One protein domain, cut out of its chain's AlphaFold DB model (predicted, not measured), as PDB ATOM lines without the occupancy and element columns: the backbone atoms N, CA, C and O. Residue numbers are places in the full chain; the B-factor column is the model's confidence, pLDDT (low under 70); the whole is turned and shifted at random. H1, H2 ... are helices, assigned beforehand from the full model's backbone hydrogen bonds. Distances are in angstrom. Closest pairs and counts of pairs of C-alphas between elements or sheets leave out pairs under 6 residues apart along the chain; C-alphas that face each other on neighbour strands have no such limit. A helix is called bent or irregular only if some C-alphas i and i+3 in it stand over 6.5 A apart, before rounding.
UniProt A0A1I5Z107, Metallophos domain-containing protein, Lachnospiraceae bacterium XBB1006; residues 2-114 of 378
ATOM      1  N   ILE A   2     -19.459  13.546  49.515       57.03
ATOM      2  CA  ILE A   2     -19.710  13.637  48.057       57.03
ATOM      3  C   ILE A   2     -19.488  15.055  47.494       57.03
ATOM      4  O   ILE A   2     -18.759  15.212  46.524       57.03
ATOM      5  N   ILE A   3     -20.021  16.095  48.146       48.41
ATOM      6  CA  ILE A   3     -19.825  17.499  47.727       48.41
ATOM      7  C   ILE A   3     -18.335  17.874  47.719       48.41
ATOM      8  O   ILE A   3     -17.843  18.441  46.751       48.41
ATOM      9  N   LEU A   4     -17.590  17.479  48.756       63.03
ATOM     10  CA  LEU A   4     -16.149  17.731  48.848       63.03
ATOM     11  C   LEU A   4     -15.371  17.025  47.721       63.03
ATOM     12  O   LEU A   4     -14.426  17.590  47.178       63.03
ATOM     13  N   MET A   5     -15.786  15.811  47.340       57.59
ATOM     14  CA  MET A   5     -15.202  15.073  46.215       57.59
ATOM     15  C   MET A   5     -15.522  15.722  44.863       57.59
ATOM     16  O   MET A   5     -14.645  15.772  44.007       57.59
ATOM     17  N   ILE A   6     -16.733  16.254  44.679       58.78
ATOM     18  CA  ILE A   6     -17.124  16.995  43.468       58.78
ATOM     19  C   ILE A   6     -16.307  18.286  43.351       58.78
ATOM     20  O   ILE A   6     -15.732  18.550  42.297       58.78
ATOM     21  N   PHE A   7     -16.175  19.047  44.440       67.38
ATOM     22  CA  PHE A   7     -15.333  20.246  44.478       67.38
ATOM     23  C   PHE A   7     -13.860  19.925  44.203       67.38
ATOM     24  O   PHE A   7     -13.221  20.600  43.397       67.38
ATOM     25  N   ALA A   8     -13.319  18.869  44.816       67.06
ATOM     26  CA  ALA A   8     -11.950  18.432  44.561       67.06
ATOM     27  C   ALA A   8     -11.751  18.002  43.100       67.06
ATOM     28  O   ALA A   8     -10.761  18.387  42.481       67.06
ATOM     29  N   ALA A   9     -12.699  17.258  42.522       67.00
ATOM     30  CA  ALA A   9     -12.669  16.880  41.114       67.00
ATOM     31  C   ALA A   9     -12.704  18.115  40.203       67.00
ATOM     32  O   ALA A   9     -11.885  18.211  39.293       67.00
ATOM     33  N   PHE A  10     -13.568  19.092  40.490       72.94
ATOM     34  CA  PHE A  10     -13.655  20.344  39.740       72.94
ATOM     35  C   PHE A  10     -12.330  21.120  39.771       72.94
ATOM     36  O   PHE A  10     -11.783  21.465  38.721       72.94
ATOM     37  N   ILE A  11     -11.740  21.296  40.957       76.69
ATOM     38  CA  ILE A  11     -10.436  21.955  41.126       76.69
ATOM     39  C   ILE A  11      -9.337  21.198  40.368       76.69
ATOM     40  O   ILE A  11      -8.561  21.810  39.634       76.69
ATOM     41  N   LEU A  12      -9.282  19.868  40.491       77.88
ATOM     42  CA  LEU A  12      -8.294  19.043  39.791       77.88
ATOM     43  C   LEU A  12      -8.450  19.130  38.270       77.88
ATOM     44  O   LEU A  12      -7.447  19.239  37.564       77.88
ATOM     45  N   THR A  13      -9.684  19.137  37.755       78.19
ATOM     46  CA  THR A  13      -9.942  19.339  36.323       78.19
ATOM     47  C   THR A  13      -9.542  20.738  35.859       78.19
ATOM     48  O   THR A  13      -8.931  20.863  34.798       78.19
ATOM     49  N   GLY A  14      -9.773  21.772  36.675       83.00
ATOM     50  CA  GLY A  14      -9.331  23.140  36.399       83.00
ATOM     51  C   GLY A  14      -7.807  23.258  36.335       83.00
ATOM     52  O   GLY A  14      -7.261  23.749  35.346       83.00
ATOM     53  N   ILE A  15      -7.096  22.725  37.335       86.19
ATOM     54  CA  ILE A  15      -5.624  22.698  37.363       86.19
ATOM     55  C   ILE A  15      -5.080  21.898  36.173       86.19
ATOM     56  O   ILE A  15      -4.174  22.359  35.476       86.19
ATOM     57  N   GLY A  16      -5.648  20.719  35.902       90.94
ATOM     58  CA  GLY A  16      -5.283  19.893  34.751       90.94
ATOM     59  C   GLY A  16      -5.466  20.627  33.421       90.94
ATOM     60  O   GLY A  16      -4.581  20.575  32.564       90.94
ATOM     61  N   GLY A  17      -6.563  21.373  33.275       91.69
ATOM     62  CA  GLY A  17      -6.852  22.221  32.120       91.69
ATOM     63  C   GLY A  17      -5.838  23.349  31.929       91.69
ATOM     64  O   GLY A  17      -5.331  23.548  30.824       91.69
ATOM     65  N   LEU A  18      -5.455  24.043  33.003       92.50
ATOM     66  CA  LEU A  18      -4.425  25.085  32.942       92.50
ATOM     67  C   LEU A  18      -3.044  24.513  32.602       92.50
ATOM     68  O   LEU A  18      -2.327  25.081  31.777       92.50
ATOM     69  N   VAL A  19      -2.675  23.359  33.168       94.06
ATOM     70  CA  VAL A  19      -1.433  22.646  32.814       94.06
ATOM     71  C   VAL A  19      -1.456  22.195  31.351       94.06
ATOM     72  O   VAL A  19      -0.433  22.255  30.662       94.06
ATOM     73  N   TYR A  20      -2.614  21.759  30.854       95.38
ATOM     74  CA  TYR A  20      -2.809  21.436  29.448       95.38
ATOM     75  C   TYR A  20      -2.571  22.662  28.559       95.38
ATOM     76  O   TYR A  20      -1.701  22.607  27.685       95.38
ATOM     77  N   LEU A  21      -3.259  23.779  28.818       94.81
ATOM     78  CA  LEU A  21      -3.100  25.025  28.061       94.81
ATOM     79  C   LEU A  21      -1.651  25.525  28.106       94.81
ATOM     80  O   LEU A  21      -1.080  25.833  27.061       94.81
ATOM     81  N   TYR A  22      -1.009  25.487  29.278       95.50
ATOM     82  CA  TYR A  22       0.407  25.820  29.456       95.50
ATOM     83  C   TYR A  22       1.303  25.027  28.496       95.50
ATOM     84  O   TYR A  22       2.109  25.593  27.750       95.50
ATOM     85  N   ARG A  23       1.133  23.699  28.463       93.75
ATOM     86  CA  ARG A  23       1.897  22.820  27.567       93.75
ATOM     87  C   ARG A  23       1.605  23.111  26.099       93.75
ATOM     88  O   ARG A  23       2.503  22.962  25.271       93.75
ATOM     89  N   ARG A  24       0.376  23.506  25.753       94.25
ATOM     90  CA  ARG A  24       0.021  23.857  24.374       94.25
ATOM     91  C   ARG A  24       0.628  25.184  23.931       94.25
ATOM     92  O   ARG A  24       1.202  25.224  22.845       94.25
ATOM     93  N   VAL A  25       0.624  26.211  24.780       92.38
ATOM     94  CA  VAL A  25       1.302  27.492  24.512       92.38
ATOM     95  C   VAL A  25       2.790  27.268  24.230       92.38
ATOM     96  O   VAL A  25       3.334  27.808  23.269       92.38
ATOM     97  N   GLN A  26       3.455  26.394  24.991       92.88
ATOM     98  CA  GLN A  26       4.875  26.085  24.776       92.88
ATOM     99  C   GLN A  26       5.197  25.492  23.398       92.88
ATOM    100  O   GLN A  26       6.354  25.556  22.977       92.88
ATOM    101  N   ARG A  27       4.220  24.925  22.681       91.94
ATOM    102  CA  ARG A  27       4.433  24.387  21.328       91.94
ATOM    103  C   ARG A  27       4.628  25.471  20.274       91.94
ATOM    104  O   ARG A  27       5.189  25.173  19.228       91.94
ATOM    105  N   PHE A  28       4.198  26.701  20.548       91.94
ATOM    106  CA  PHE A  28       4.457  27.852  19.680       91.94
ATOM    107  C   PHE A  28       5.868  28.418  19.842       91.94
ATOM    108  O   PHE A  28       6.344  29.145  18.976       91.94
ATOM    109  N   LEU A  29       6.542  28.101  20.950       91.62
ATOM    110  CA  LEU A  29       7.874  28.620  21.241       91.62
ATOM    111  C   LEU A  29       8.949  27.785  20.524       91.62
ATOM    112  O   LEU A  29       8.880  26.548  20.598       91.62
ATOM    113  N   PRO A  30       9.971  28.424  19.914       89.19
ATOM    114  CA  PRO A  30      11.042  27.738  19.195       89.19
ATOM    115  C   PRO A  30      11.654  26.584  19.993       89.19
ATOM    116  O   PRO A  30      11.838  26.677  21.209       89.19
ATOM    117  N   GLU A  31      11.997  25.487  19.318       86.56
ATOM    118  CA  GLU A  31      12.684  24.357  19.962       86.56
ATOM    119  C   GLU A  31      14.095  24.728  20.435       86.56
ATOM    120  O   GLU A  31      14.543  24.225  21.461       86.56
ATOM    121  N   SER A  32      14.746  25.674  19.749       90.75
ATOM    122  CA  SER A  32      16.054  26.230  20.116       90.75
ATOM    123  C   SER A  32      16.023  27.145  21.347       90.75
ATOM    124  O   SER A  32      17.076  27.534  21.849       90.75
ATOM    125  N   MET A  33      14.837  27.514  21.847       92.62
ATOM    126  CA  MET A  33      14.709  28.395  23.004       92.62
ATOM    127  C   MET A  33      15.150  27.691  24.294       92.62
ATOM    128  O   MET A  33      14.715  26.581  24.603       92.62
ATOM    129  N   GLU A  34      15.953  28.388  25.101       95.12
ATOM    130  CA  GLU A  34      16.398  27.921  26.416       95.12
ATOM    131  C   GLU A  34      15.215  27.462  27.293       95.12
ATOM    132  O   GLU A  34      14.210  28.167  27.426       95.12
ATOM    133  N   LYS A  35      15.346  26.300  27.954       91.88
ATOM    134  CA  LYS A  35      14.270  25.683  28.757       91.88
ATOM    135  C   LYS A  35      13.666  26.638  29.793       91.88
ATOM    136  O   LYS A  35      12.447  26.646  29.961       91.88
ATOM    137  N   LYS A  36      14.487  27.445  30.481       92.69
ATOM    138  CA  LYS A  36      14.012  28.410  31.489       92.69
ATOM    139  C   LYS A  36      13.146  29.501  30.852       92.69
ATOM    140  O   LYS A  36      12.044  29.753  31.333       92.69
ATOM    141  N   LYS A  37      13.590  30.070  29.726       92.06
ATOM    142  CA  LYS A  37      12.823  31.054  28.945       92.06
ATOM    143  C   LYS A  37      11.526  30.450  28.407       92.06
ATOM    144  O   LYS A  37      10.470  31.045  28.574       92.06
ATOM    145  N   LYS A  38      11.571  29.228  27.866       91.88
ATOM    146  CA  LYS A  38      10.384  28.517  27.363       91.88
ATOM    147  C   LYS A  38       9.338  28.266  28.455       91.88
ATOM    148  O   LYS A  38       8.136  28.371  28.208       91.88
ATOM    149  N   ARG A  39       9.783  27.960  29.679       92.25
ATOM    150  CA  ARG A  39       8.898  27.843  30.849       92.25
ATOM    151  C   ARG A  39       8.267  29.178  31.232       92.25
ATOM    152  O   ARG A  39       7.065  29.193  31.467       92.25
ATOM    153  N   LEU A  40       9.056  30.252  31.256       93.25
ATOM    154  CA  LEU A  40       8.599  31.599  31.600       93.25
ATOM    155  C   LEU A  40       7.577  32.131  30.583       93.25
ATOM    156  O   LEU A  40       6.464  32.473  30.961       93.25
ATOM    157  N   PHE A  41       7.913  32.127  29.289       92.12
ATOM    158  CA  PHE A  41       7.017  32.616  28.235       92.12
ATOM    159  C   PHE A  41       5.740  31.778  28.115       92.12
ATOM    160  O   PHE A  41       4.665  32.334  27.915       92.12
ATOM    161  N   GLY A  42       5.830  30.456  28.296       91.06
ATOM    162  CA  GLY A  42       4.649  29.588  28.313       91.06
ATOM    163  C   GLY A  42       3.690  29.880  29.470       91.06
ATOM    164  O   GLY A  42       2.498  29.617  29.347       91.06
ATOM    165  N   ALA A  43       4.191  30.435  30.581       92.88
ATOM    166  CA  ALA A  43       3.378  30.767  31.745       92.88
ATOM    167  C   ALA A  43       2.609  32.087  31.579       92.88
ATOM    168  O   ALA A  43       1.584  32.250  32.229       92.88
ATOM    169  N   LEU A  44       3.051  33.007  30.709       93.00
ATOM    170  CA  LEU A  44       2.453  34.345  30.599       93.00
ATOM    171  C   LEU A  44       0.946  34.326  30.280       93.00
ATOM    172  O   LEU A  44       0.208  34.991  31.004       93.00
ATOM    173  N   PRO A  45       0.438  33.557  29.294       90.44
ATOM    174  CA  PRO A  45      -1.004  33.526  29.033       90.44
ATOM    175  C   PRO A  45      -1.802  32.911  30.188       90.44
ATOM    176  O   PRO A  45      -2.918  33.334  30.462       90.44
ATOM    177  N   ILE A  46      -1.214  31.943  30.898       93.56
ATOM    178  CA  ILE A  46      -1.839  31.299  32.060       93.56
ATOM    179  C   ILE A  46      -1.934  32.277  33.226       93.56
ATOM    180  O   ILE A  46      -2.978  32.376  33.857       93.56
ATOM    181  N   LEU A  47      -0.867  33.040  33.474       92.81
ATOM    182  CA  LEU A  47      -0.877  34.118  34.457       92.81
ATOM    183  C   LEU A  47      -1.900  35.193  34.083       92.81
ATOM    184  O   LEU A  47      -2.610  35.653  34.961       92.81
ATOM    185  N   GLY A  48      -2.040  35.539  32.799       91.00
ATOM    186  CA  GLY A  48      -3.089  36.450  32.333       91.00
ATOM    187  C   GLY A  48      -4.504  35.956  32.661       91.00
ATOM    188  O   GLY A  48      -5.298  36.713  33.211       91.00
ATOM    189  N   LEU A  49      -4.800  34.679  32.389       89.50
ATOM    190  CA  LEU A  49      -6.089  34.061  32.729       89.50
ATOM    191  C   LEU A  49      -6.339  34.034  34.246       89.50
ATOM    192  O   LEU A  49      -7.432  34.363  34.696       89.50
ATOM    193  N   LEU A  50      -5.320  33.691  35.040       90.75
ATOM    194  CA  LEU A  50      -5.416  33.677  36.503       90.75
ATOM    195  C   LEU A  50      -5.595  35.080  37.091       90.75
ATOM    196  O   LEU A  50      -6.393  35.256  38.007       90.75
ATOM    197  N   SER A  51      -4.894  36.081  36.553       90.50
ATOM    198  CA  SER A  51      -5.074  37.481  36.936       90.50
ATOM    199  C   SER A  51      -6.486  37.967  36.621       90.50
ATOM    200  O   SER A  51      -7.062  38.688  37.427       90.50
ATOM    201  N   TRP A  52      -7.075  37.542  35.495       88.25
ATOM    202  CA  TRP A  52      -8.482  37.832  35.213       88.25
ATOM    203  C   TRP A  52      -9.387  37.196  36.267       88.25
ATOM    204  O   TRP A  52     -10.174  37.911  36.873       88.25
ATOM    205  N   CYS A  53      -9.238  35.900  36.568       88.75
ATOM    206  CA  CYS A  53     -10.016  35.248  37.631       88.75
ATOM    207  C   CYS A  53      -9.885  35.935  39.000       88.75
ATOM    208  O   CYS A  53     -10.819  35.881  39.790       88.75
ATOM    209  N   ALA A  54      -8.741  36.555  39.297       88.94
ATOM    210  CA  ALA A  54      -8.554  37.299  40.540       88.94
ATOM    211  C   ALA A  54      -9.327  38.632  40.568       88.94
ATOM    212  O   ALA A  54      -9.689  39.093  41.645       88.94
ATOM    213  N   LEU A  55      -9.565  39.248  39.404       88.69
ATOM    214  CA  LEU A  55     -10.311  40.506  39.270       88.69
ATOM    215  C   LEU A  55     -11.817  40.280  39.091       88.69
ATOM    216  O   LEU A  55     -12.622  41.040  39.614       88.69
ATOM    217  N   ASP A  56     -12.185  39.254  38.330       89.31
ATOM    218  CA  ASP A  56     -13.557  38.899  37.980       89.31
ATOM    219  C   ASP A  56     -13.629  37.373  37.845       89.31
ATOM    220  O   ASP A  56     -13.338  36.790  36.793       89.31
ATOM    221  N   PHE A  57     -13.929  36.720  38.967       88.75
ATOM    222  CA  PHE A  57     -13.839  35.269  39.095       88.75
ATOM    223  C   PHE A  57     -14.763  34.540  38.120       88.75
ATOM    224  O   PHE A  57     -14.308  33.646  37.403       88.75
ATOM    225  N   VAL A  58     -16.033  34.954  38.050       87.75
ATOM    226  CA  VAL A  58     -17.054  34.323  37.203       87.75
ATOM    227  C   VAL A  58     -16.649  34.408  35.733       87.75
ATOM    228  O   VAL A  58     -16.542  33.382  35.055       87.75
ATOM    229  N   ASN A  59     -16.327  35.608  35.244       90.56
ATOM    230  CA  ASN A  59     -15.965  35.797  33.841       90.56
ATOM    231  C   ASN A  59     -14.618  35.149  33.496       90.56
ATOM    232  O   ASN A  59     -14.473  34.561  32.424       90.56
ATOM    233  N   GLY A  60     -13.647  35.178  34.414       91.31
ATOM    234  CA  GLY A  60     -12.367  34.497  34.230       91.31
ATOM    235  C   GLY A  60     -12.525  32.978  34.085       91.31
ATOM    236  O   GLY A  60     -11.953  32.381  33.169       91.31
ATOM    237  N   VAL A  61     -13.350  32.348  34.932       89.31
ATOM    238  CA  VAL A  61     -13.653  30.908  34.838       89.31
ATOM    239  C   VAL A  61     -14.333  30.583  33.508       89.31
ATOM    240  O   VAL A  61     -13.946  29.618  32.845       89.31
ATOM    241  N   ILE A  62     -15.288  31.406  33.076       89.00
ATOM    242  CA  ILE A  62     -15.989  31.232  31.797       89.00
ATOM    243  C   ILE A  62     -15.025  31.284  30.614       89.00
ATOM    244  O   ILE A  62     -15.074  30.410  29.742       89.00
ATOM    245  N   VAL A  63     -14.107  32.252  30.596       92.38
ATOM    246  CA  VAL A  63     -13.072  32.341  29.559       92.38
ATOM    247  C   VAL A  63     -12.198  31.085  29.569       92.38
ATOM    248  O   VAL A  63     -11.989  30.485  28.515       92.38
ATOM    249  N   ILE A  64     -11.730  30.635  30.739       92.06
ATOM    250  CA  ILE A  64     -10.883  29.436  30.855       92.06
ATOM    251  C   ILE A  64     -11.601  28.192  30.327       92.06
ATOM    252  O   ILE A  64     -11.012  27.449  29.542       92.06
ATOM    253  N   VAL A  65     -12.852  27.961  30.735       90.69
ATOM    254  CA  VAL A  65     -13.624  26.775  30.335       90.69
ATOM    255  C   VAL A  65     -13.836  26.749  28.822       90.69
ATOM    256  O   VAL A  65     -13.590  25.721  28.189       90.69
ATOM    257  N   ASN A  66     -14.207  27.881  28.222       91.81
ATOM    258  CA  ASN A  66     -14.434  27.964  26.779       91.81
ATOM    259  C   ASN A  66     -13.140  27.831  25.973       91.81
ATOM    260  O   ASN A  66     -13.093  27.080  24.998       91.81
ATOM    261  N   VAL A  67     -12.060  28.494  26.401       94.25
ATOM    262  CA  VAL A  67     -10.737  28.329  25.783       94.25
ATOM    263  C   VAL A  67     -10.303  26.866  25.874       94.25
ATOM    264  O   VAL A  67      -9.943  26.267  24.865       94.25
ATOM    265  N   LEU A  68     -10.396  26.240  27.046       94.38
ATOM    266  CA  LEU A  68     -10.035  24.836  27.216       94.38
ATOM    267  C   LEU A  68     -10.855  23.916  26.298       94.38
ATOM    268  O   LEU A  68     -10.270  23.086  25.598       94.38
ATOM    269  N   GLY A  69     -12.180  24.087  26.261       93.38
ATOM    270  CA  GLY A  69     -13.083  23.304  25.417       93.38
ATOM    271  C   GLY A  69     -12.748  23.417  23.928       93.38
ATOM    272  O   GLY A  69     -12.599  22.400  23.248       93.38
ATOM    273  N   ILE A  70     -12.525  24.638  23.433       95.94
ATOM    274  CA  ILE A  70     -12.153  24.895  22.033       95.94
ATOM    275  C   ILE A  70     -10.802  24.254  21.696       95.94
ATOM    276  O   ILE A  70     -10.661  23.612  20.654       95.94
ATOM    277  N   TRP A  71      -9.806  24.364  22.576       96.50
ATOM    278  CA  TRP A  71      -8.490  23.765  22.335       96.50
ATOM    279  C   TRP A  71      -8.537  22.238  22.336       96.50
ATOM    280  O   TRP A  71      -7.870  21.607  21.513       96.50
ATOM    281  N   LEU A  72      -9.311  21.634  23.243       95.94
ATOM    282  CA  LEU A  72      -9.541  20.189  23.252       95.94
ATOM    283  C   LEU A  72     -10.240  19.738  21.964       95.94
ATOM    284  O   LEU A  72      -9.797  18.770  21.345       95.94
ATOM    285  N   PHE A  73     -11.258  20.475  21.514       95.94
ATOM    286  CA  PHE A  73     -11.955  20.206  20.259       95.94
ATOM    287  C   PHE A  73     -11.018  20.280  19.043       95.94
ATOM    288  O   PHE A  73     -10.965  19.342  18.247       95.94
ATOM    289  N   CYS A  74     -10.222  21.347  18.912       96.19
ATOM    290  CA  CYS A  74      -9.283  21.504  17.799       96.19
ATOM    291  C   CYS A  74      -8.214  20.406  17.766       96.19
ATOM    292  O   CYS A  74      -7.873  19.898  16.694       96.19
ATOM    293  N   ASP A  75      -7.672  20.024  18.923       94.38
ATOM    294  CA  ASP A  75      -6.680  18.953  18.991       94.38
ATOM    295  C   ASP A  75      -7.298  17.571  18.737       94.38
ATOM    296  O   ASP A  75      -6.661  16.741  18.083       94.38
ATOM    297  N   PHE A  76      -8.537  17.335  19.177       95.06
ATOM    298  CA  PHE A  76      -9.290  16.124  18.847       95.06
ATOM    299  C   PHE A  76      -9.566  16.027  17.341       95.06
ATOM    300  O   PHE A  76      -9.271  15.004  16.720       95.06
ATOM    301  N   ALA A  77     -10.027  17.113  16.712       93.88
ATOM    302  CA  ALA A  77     -10.228  17.178  15.267       93.88
ATOM    303  C   ALA A  77      -8.918  16.916  14.500       93.88
ATOM    304  O   ALA A  77      -8.878  16.112  13.565       93.88
ATOM    305  N   ALA A  78      -7.809  17.526  14.933       91.50
ATOM    306  CA  ALA A  78      -6.496  17.288  14.340       91.50
ATOM    307  C   ALA A  78      -6.014  15.840  14.524       91.50
ATOM    308  O   ALA A  78      -5.367  15.291  13.630       91.50
ATOM    309  N   TRP A  79      -6.328  15.208  15.656       90.81
ATOM    310  CA  TRP A  79      -6.046  13.794  15.894       90.81
ATOM    311  C   TRP A  79      -6.818  12.887  14.924       90.81
ATOM    312  O   TRP A  79      -6.188  12.060  14.259       90.81
ATOM    313  N   ILE A  80      -8.126  13.109  14.732       91.12
ATOM    314  CA  ILE A  80      -8.943  12.377  13.745       91.12
ATOM    315  C   ILE A  80      -8.369  12.520  12.326       91.12
ATOM    316  O   ILE A  80      -8.228  11.531  11.602       91.12
ATOM    317  N   ILE A  81      -7.986  13.738  11.926       88.81
ATOM    318  CA  ILE A  81      -7.387  13.994  10.606       88.81
ATOM    319  C   ILE A  81      -6.079  13.209  10.437       88.81
ATOM    320  O   ILE A  81      -5.869  12.575   9.400       88.81
ATOM    321  N   ARG A  82      -5.211  13.199  11.458       86.12
ATOM    322  CA  ARG A  82      -3.934  12.463  11.429       86.12
ATOM    323  C   ARG A  82      -4.127  10.958  11.316       86.12
ATOM    324  O   ARG A  82      -3.383  10.320  10.573       86.12
ATOM    325  N   MET A  83      -5.119  10.399  12.012       86.12
ATOM    326  CA  MET A  83      -5.445   8.975  11.899       86.12
ATOM    327  C   MET A  83      -5.842   8.597  10.469       86.12
ATOM    328  O   MET A  83      -5.444   7.541   9.982       86.12
ATOM    329  N   ARG A  84      -6.580   9.470   9.773       86.38
ATOM    330  CA  ARG A  84      -7.041   9.219   8.399       86.38
ATOM    331  C   ARG A  84      -5.961   9.437   7.336       86.38
ATOM    332  O   ARG A  84      -5.963   8.733   6.334       86.38
ATOM    333  N   ARG A  85      -5.035  10.384   7.536       81.25
ATOM    334  CA  ARG A  85      -4.057  10.808   6.509       81.25
ATOM    335  C   ARG A  85      -2.693  10.097   6.527       81.25
ATOM    336  O   ARG A  85      -1.830  10.505   5.770       81.25
ATOM    337  N   LYS A  86      -2.482   9.064   7.360       66.38
ATOM    338  CA  LYS A  86      -1.250   8.230   7.440       66.38
ATOM    339  C   LYS A  86       0.067   8.989   7.119       66.38
ATOM    340  O   LYS A  86       0.594   8.875   6.021       66.38
ATOM    341  N   LYS A  87       0.654   9.635   8.142       59.78
ATOM    342  CA  LYS A  87       2.041  10.179   8.190       59.78
ATOM    343  C   LYS A  87       2.352  11.484   7.427       59.78
ATOM    344  O   LYS A  87       3.350  11.554   6.722       59.78
ATOM    345  N   GLU A  88       1.655  12.581   7.718       58.53
ATOM    346  CA  GLU A  88       2.276  13.907   7.540       58.53
ATOM    347  C   GLU A  88       2.672  14.513   8.889       58.53
ATOM    348  O   GLU A  88       1.837  14.765   9.762       58.53
ATOM    349  N   SER A  89       3.977  14.745   9.075       56.94
ATOM    350  CA  SER A  89       4.481  15.580  10.160       56.94
ATOM    351  C   SER A  89       4.241  17.040   9.783       56.94
ATOM    352  O   SER A  89       5.022  17.642   9.044       56.94
ATOM    353  N   TYR A  90       3.146  17.620  10.267       62.66
ATOM    354  CA  TYR A  90       2.926  19.055  10.115       62.66
ATOM    355  C   TYR A  90       4.084  19.815  10.775       62.66
ATOM    356  O   TYR A  90       4.264  19.727  11.989       62.66
ATOM    357  N   LYS A  91       4.850  20.577   9.982       67.75
ATOM    358  CA  LYS A  91       5.911  21.469  10.491       67.75
ATOM    359  C   LYS A  91       5.359  22.581  11.395       67.75
ATOM    360  O   LYS A  91       6.111  23.168  12.162       67.75
ATOM    361  N   PHE A  92       4.059  22.871  11.300       78.75
ATOM    362  CA  PHE A  92       3.408  23.989  11.978       78.75
ATOM    363  C   PHE A  92       2.275  23.519  12.897       78.75
ATOM    364  O   PHE A  92       1.550  22.572  12.576       78.75
ATOM    365  N   TYR A  93       2.105  24.180  14.047       89.06
ATOM    366  CA  TYR A  93       1.094  23.825  15.048       89.06
ATOM    367  C   TYR A  93      -0.298  24.370  14.677       89.06
ATOM    368  O   TYR A  93      -0.886  25.178  15.390       89.06
ATOM    369  N   TRP A  94      -0.835  23.903  13.546       89.81
ATOM    370  CA  TRP A  94      -2.110  24.368  12.986       89.81
ATOM    371  C   TRP A  94      -3.295  24.249  13.944       89.81
ATOM    372  O   TRP A  94      -4.083  25.182  14.028       89.81
ATOM    373  N   SER A  95      -3.408  23.156  14.709       93.12
ATOM    374  CA  SER A  95      -4.525  22.994  15.650       93.12
ATOM    375  C   SER A  95      -4.520  24.045  16.756       93.12
ATOM    376  O   SER A  95      -5.585  24.525  17.126       93.12
ATOM    377  N   GLY A  96      -3.341  24.469  17.222       94.56
ATOM    378  CA  GLY A  96      -3.234  25.578  18.163       94.56
ATOM    379  C   GLY A  96      -3.653  26.911  17.540       94.56
ATOM    380  O   GLY A  96      -4.315  27.704  18.196       94.56
ATOM    381  N   ILE A  97      -3.287  27.170  16.280       94.75
ATOM    382  CA  ILE A  97      -3.671  28.410  15.579       94.75
ATOM    383  C   ILE A  97      -5.179  28.467  15.388       94.75
ATOM    384  O   ILE A  97      -5.796  29.477  15.714       94.75
ATOM    385  N   CYS A  98      -5.778  27.369  14.921       96.12
ATOM    386  CA  CYS A  98      -7.227  27.244  14.829       96.12
ATOM    387  C   CYS A  98      -7.885  27.470  16.191       96.12
ATOM    388  O   CYS A  98      -8.862  28.204  16.262       96.12
ATOM    389  N   ALA A  99      -7.331  26.900  17.265       97.00
ATOM    390  CA  ALA A  99      -7.874  27.074  18.606       97.00
ATOM    391  C   ALA A  99      -7.824  28.535  19.075       97.00
ATOM    392  O   ALA A  99      -8.822  29.035  19.574       97.00
ATOM    393  N   ILE A 100      -6.711  29.247  18.858       96.12
ATOM    394  CA  ILE A 100      -6.600  30.681  19.177       96.12
ATOM    395  C   ILE A 100      -7.647  31.484  18.405       96.12
ATOM    396  O   ILE A 100      -8.393  32.251  19.006       96.12
ATOM    397  N   ILE A 101      -7.717  31.289  17.085       97.56
ATOM    398  CA  ILE A 101      -8.657  32.002  16.215       97.56
ATOM    399  C   ILE A 101     -10.093  31.749  16.682       97.56
ATOM    400  O   ILE A 101     -10.826  32.699  16.943       97.56
ATOM    401  N   LEU A 102     -10.483  30.485  16.858       97.56
ATOM    402  CA  LEU A 102     -11.831  30.125  17.291       97.56
ATOM    403  C   LEU A 102     -12.153  30.647  18.692       97.56
ATOM    404  O   LEU A 102     -13.254  31.139  18.888       97.56
ATOM    405  N   SER A 103     -11.216  30.606  19.646       96.56
ATOM    406  CA  SER A 103     -11.430  31.183  20.979       96.56
ATOM    407  C   SER A 103     -11.666  32.691  20.921       96.56
ATOM    408  O   SER A 103     -12.597  33.173  21.561       96.56
ATOM    409  N   VAL A 104     -10.864  33.425  20.142       96.62
ATOM    410  CA  VAL A 104     -11.022  34.879  19.973       96.62
ATOM    411  C   VAL A 104     -12.360  35.205  19.319       96.62
ATOM    412  O   VAL A 104     -13.080  36.062  19.822       96.62
ATOM    413  N   PHE A 105     -12.717  34.511  18.235       97.12
ATOM    414  CA  PHE A 105     -13.992  34.742  17.561       97.12
ATOM    415  C   PHE A 105     -15.177  34.381  18.453       97.12
ATOM    416  O   PHE A 105     -16.049  35.217  18.626       97.12
ATOM    417  N   TYR A 106     -15.185  33.196  19.064       96.38
ATOM    418  CA  TYR A 106     -16.302  32.713  19.878       96.38
ATOM    419  C   TYR A 106     -16.564  33.591  21.108       96.38
ATOM    420  O   TYR A 106     -17.697  34.009  21.351       96.38
ATOM    421  N   LEU A 107     -15.515  33.924  21.870       95.81
ATOM    422  CA  LEU A 107     -15.649  34.803  23.034       95.81
ATOM    423  C   LEU A 107     -15.909  36.252  22.620       95.81
ATOM    424  O   LEU A 107     -16.692  36.931  23.275       95.81
ATOM    425  N   GLY A 108     -15.307  36.718  21.522       96.75
ATOM    426  CA  GLY A 108     -15.561  38.049  20.975       96.75
ATOM    427  C   GLY A 108     -17.014  38.226  20.534       96.75
ATOM    428  O   GLY A 108     -17.628  39.239  20.858       96.75
ATOM    429  N   THR A 109     -17.597  37.227  19.864       96.31
ATOM    430  CA  THR A 109     -19.022  37.228  19.508       96.31
ATOM    431  C   THR A 109     -19.910  37.115  20.736       96.31
ATOM    432  O   THR A 109     -20.889  37.845  20.823       96.31
ATOM    433  N   GLY A 110     -19.553  36.272  21.713       96.25
ATOM    434  CA  GLY A 110     -20.322  36.153  22.953       96.25
ATOM    435  C   GLY A 110     -20.339  37.454  23.754       96.25
ATOM    436  O   GLY A 110     -21.391  37.878  24.223       96.25
ATOM    437  N   TRP A 111     -19.197  38.134  23.856       96.19
ATOM    438  CA  TRP A 111     -19.110  39.460  24.465       96.19
ATOM    439  C   TRP A 111     -19.928  40.488  23.678       96.19
ATOM    440  O   TRP A 111     -20.694  41.259  24.250       96.19
ATOM    441  N   TYR A 112     -19.818  40.477  22.345       96.62
ATOM    442  CA  TYR A 112     -20.599  41.369  21.494       96.62
ATOM    443  C   TYR A 112     -22.105  41.180  21.718       96.62
ATOM    444  O   TYR A 112     -22.800  42.171  21.925       96.62
ATOM    445  N   PHE A 113     -22.586  39.935  21.750       96.62
ATOM    446  CA  PHE A 113     -23.991  39.599  21.983       96.62
ATOM    447  C   PHE A 113     -24.497  39.997  23.372       96.62
ATOM    448  O   PHE A 113     -25.644  40.423  23.473       96.62
ATOM    449  N   ALA A 114     -23.657  39.927  24.406       95.69
ATOM    450  CA  ALA A 114     -24.006  40.391  25.751       95.69
ATOM    451  C   ALA A 114     -24.134  41.926  25.825       95.69
ATOM    452  O   ALA A 114     -25.043  42.455  26.462       95.69
TER     453      ALA A 114
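This is residues 2 to 114 of the 378 residues of the protein "Metallophos domain-containing protein" of Lachnospiraceae bacterium XBB1006 (UniProt A0A1I5Z107). The longest helix, H3, pairs with H4, which folds back across it as a helical hairpin, while the bent helix H2 meets the first residues of H3 in a V through its arm H2b. H1 crosses H2 with its later residues, and its first part, residues 2 to 13, sticks out. The printed part has 113 residues, with four named helices in the order H1, H2, H3, H4 and no named strand; the class is all helix. The whole is only just compact, close to loose, with a radius of gyration of the C-alphas of 15.9 A and spans of 45 by 36 by 34 A.

H3, residues 57 to 85, is 41.9 A long. H4, residues 94 to 114, is 30.0 A long and ends at C-alpha 114 (-24.006, 40.391, 25.751). H2, residues 35 to 55, was assigned as one helix by its hydrogen bonds but is bent: C-alphas 42 and 45 are 6.9 A apart, and arms H2a, residues 35 to 42, and H2b, residues 45 to 55, stand at 45 degrees. H1, residues 2 to 28, is 39.9 A long and begins at C-alpha 2 (-19.710, 13.637, 48.057).

H3 and H4, a helical hairpin, touch, closest at the C-alphas of Trp 71 and Ala 99, 5.0 A. H2b and H3, also a hairpin, touch at a shallow tilt of 27 degrees, closest at the C-alphas of Cys 53 and Gly 60, 4.2 A. H1 touches H2a, closest at the C-alphas of Gln 26 and Gly 42, 5.0 A. H2b and H4 are apart. Every O i to N i+4 pair is within hydrogen-bond range in H2a, H2b, H3 and H4, and 21 of 23 in H1.

The C-alphas farthest apart, of Ile 2 and Ser 32, are 47.1 A apart. The printed part has no cut and no long link. pLDDT is under 70 at residues 2 to 9 and 86 to 91.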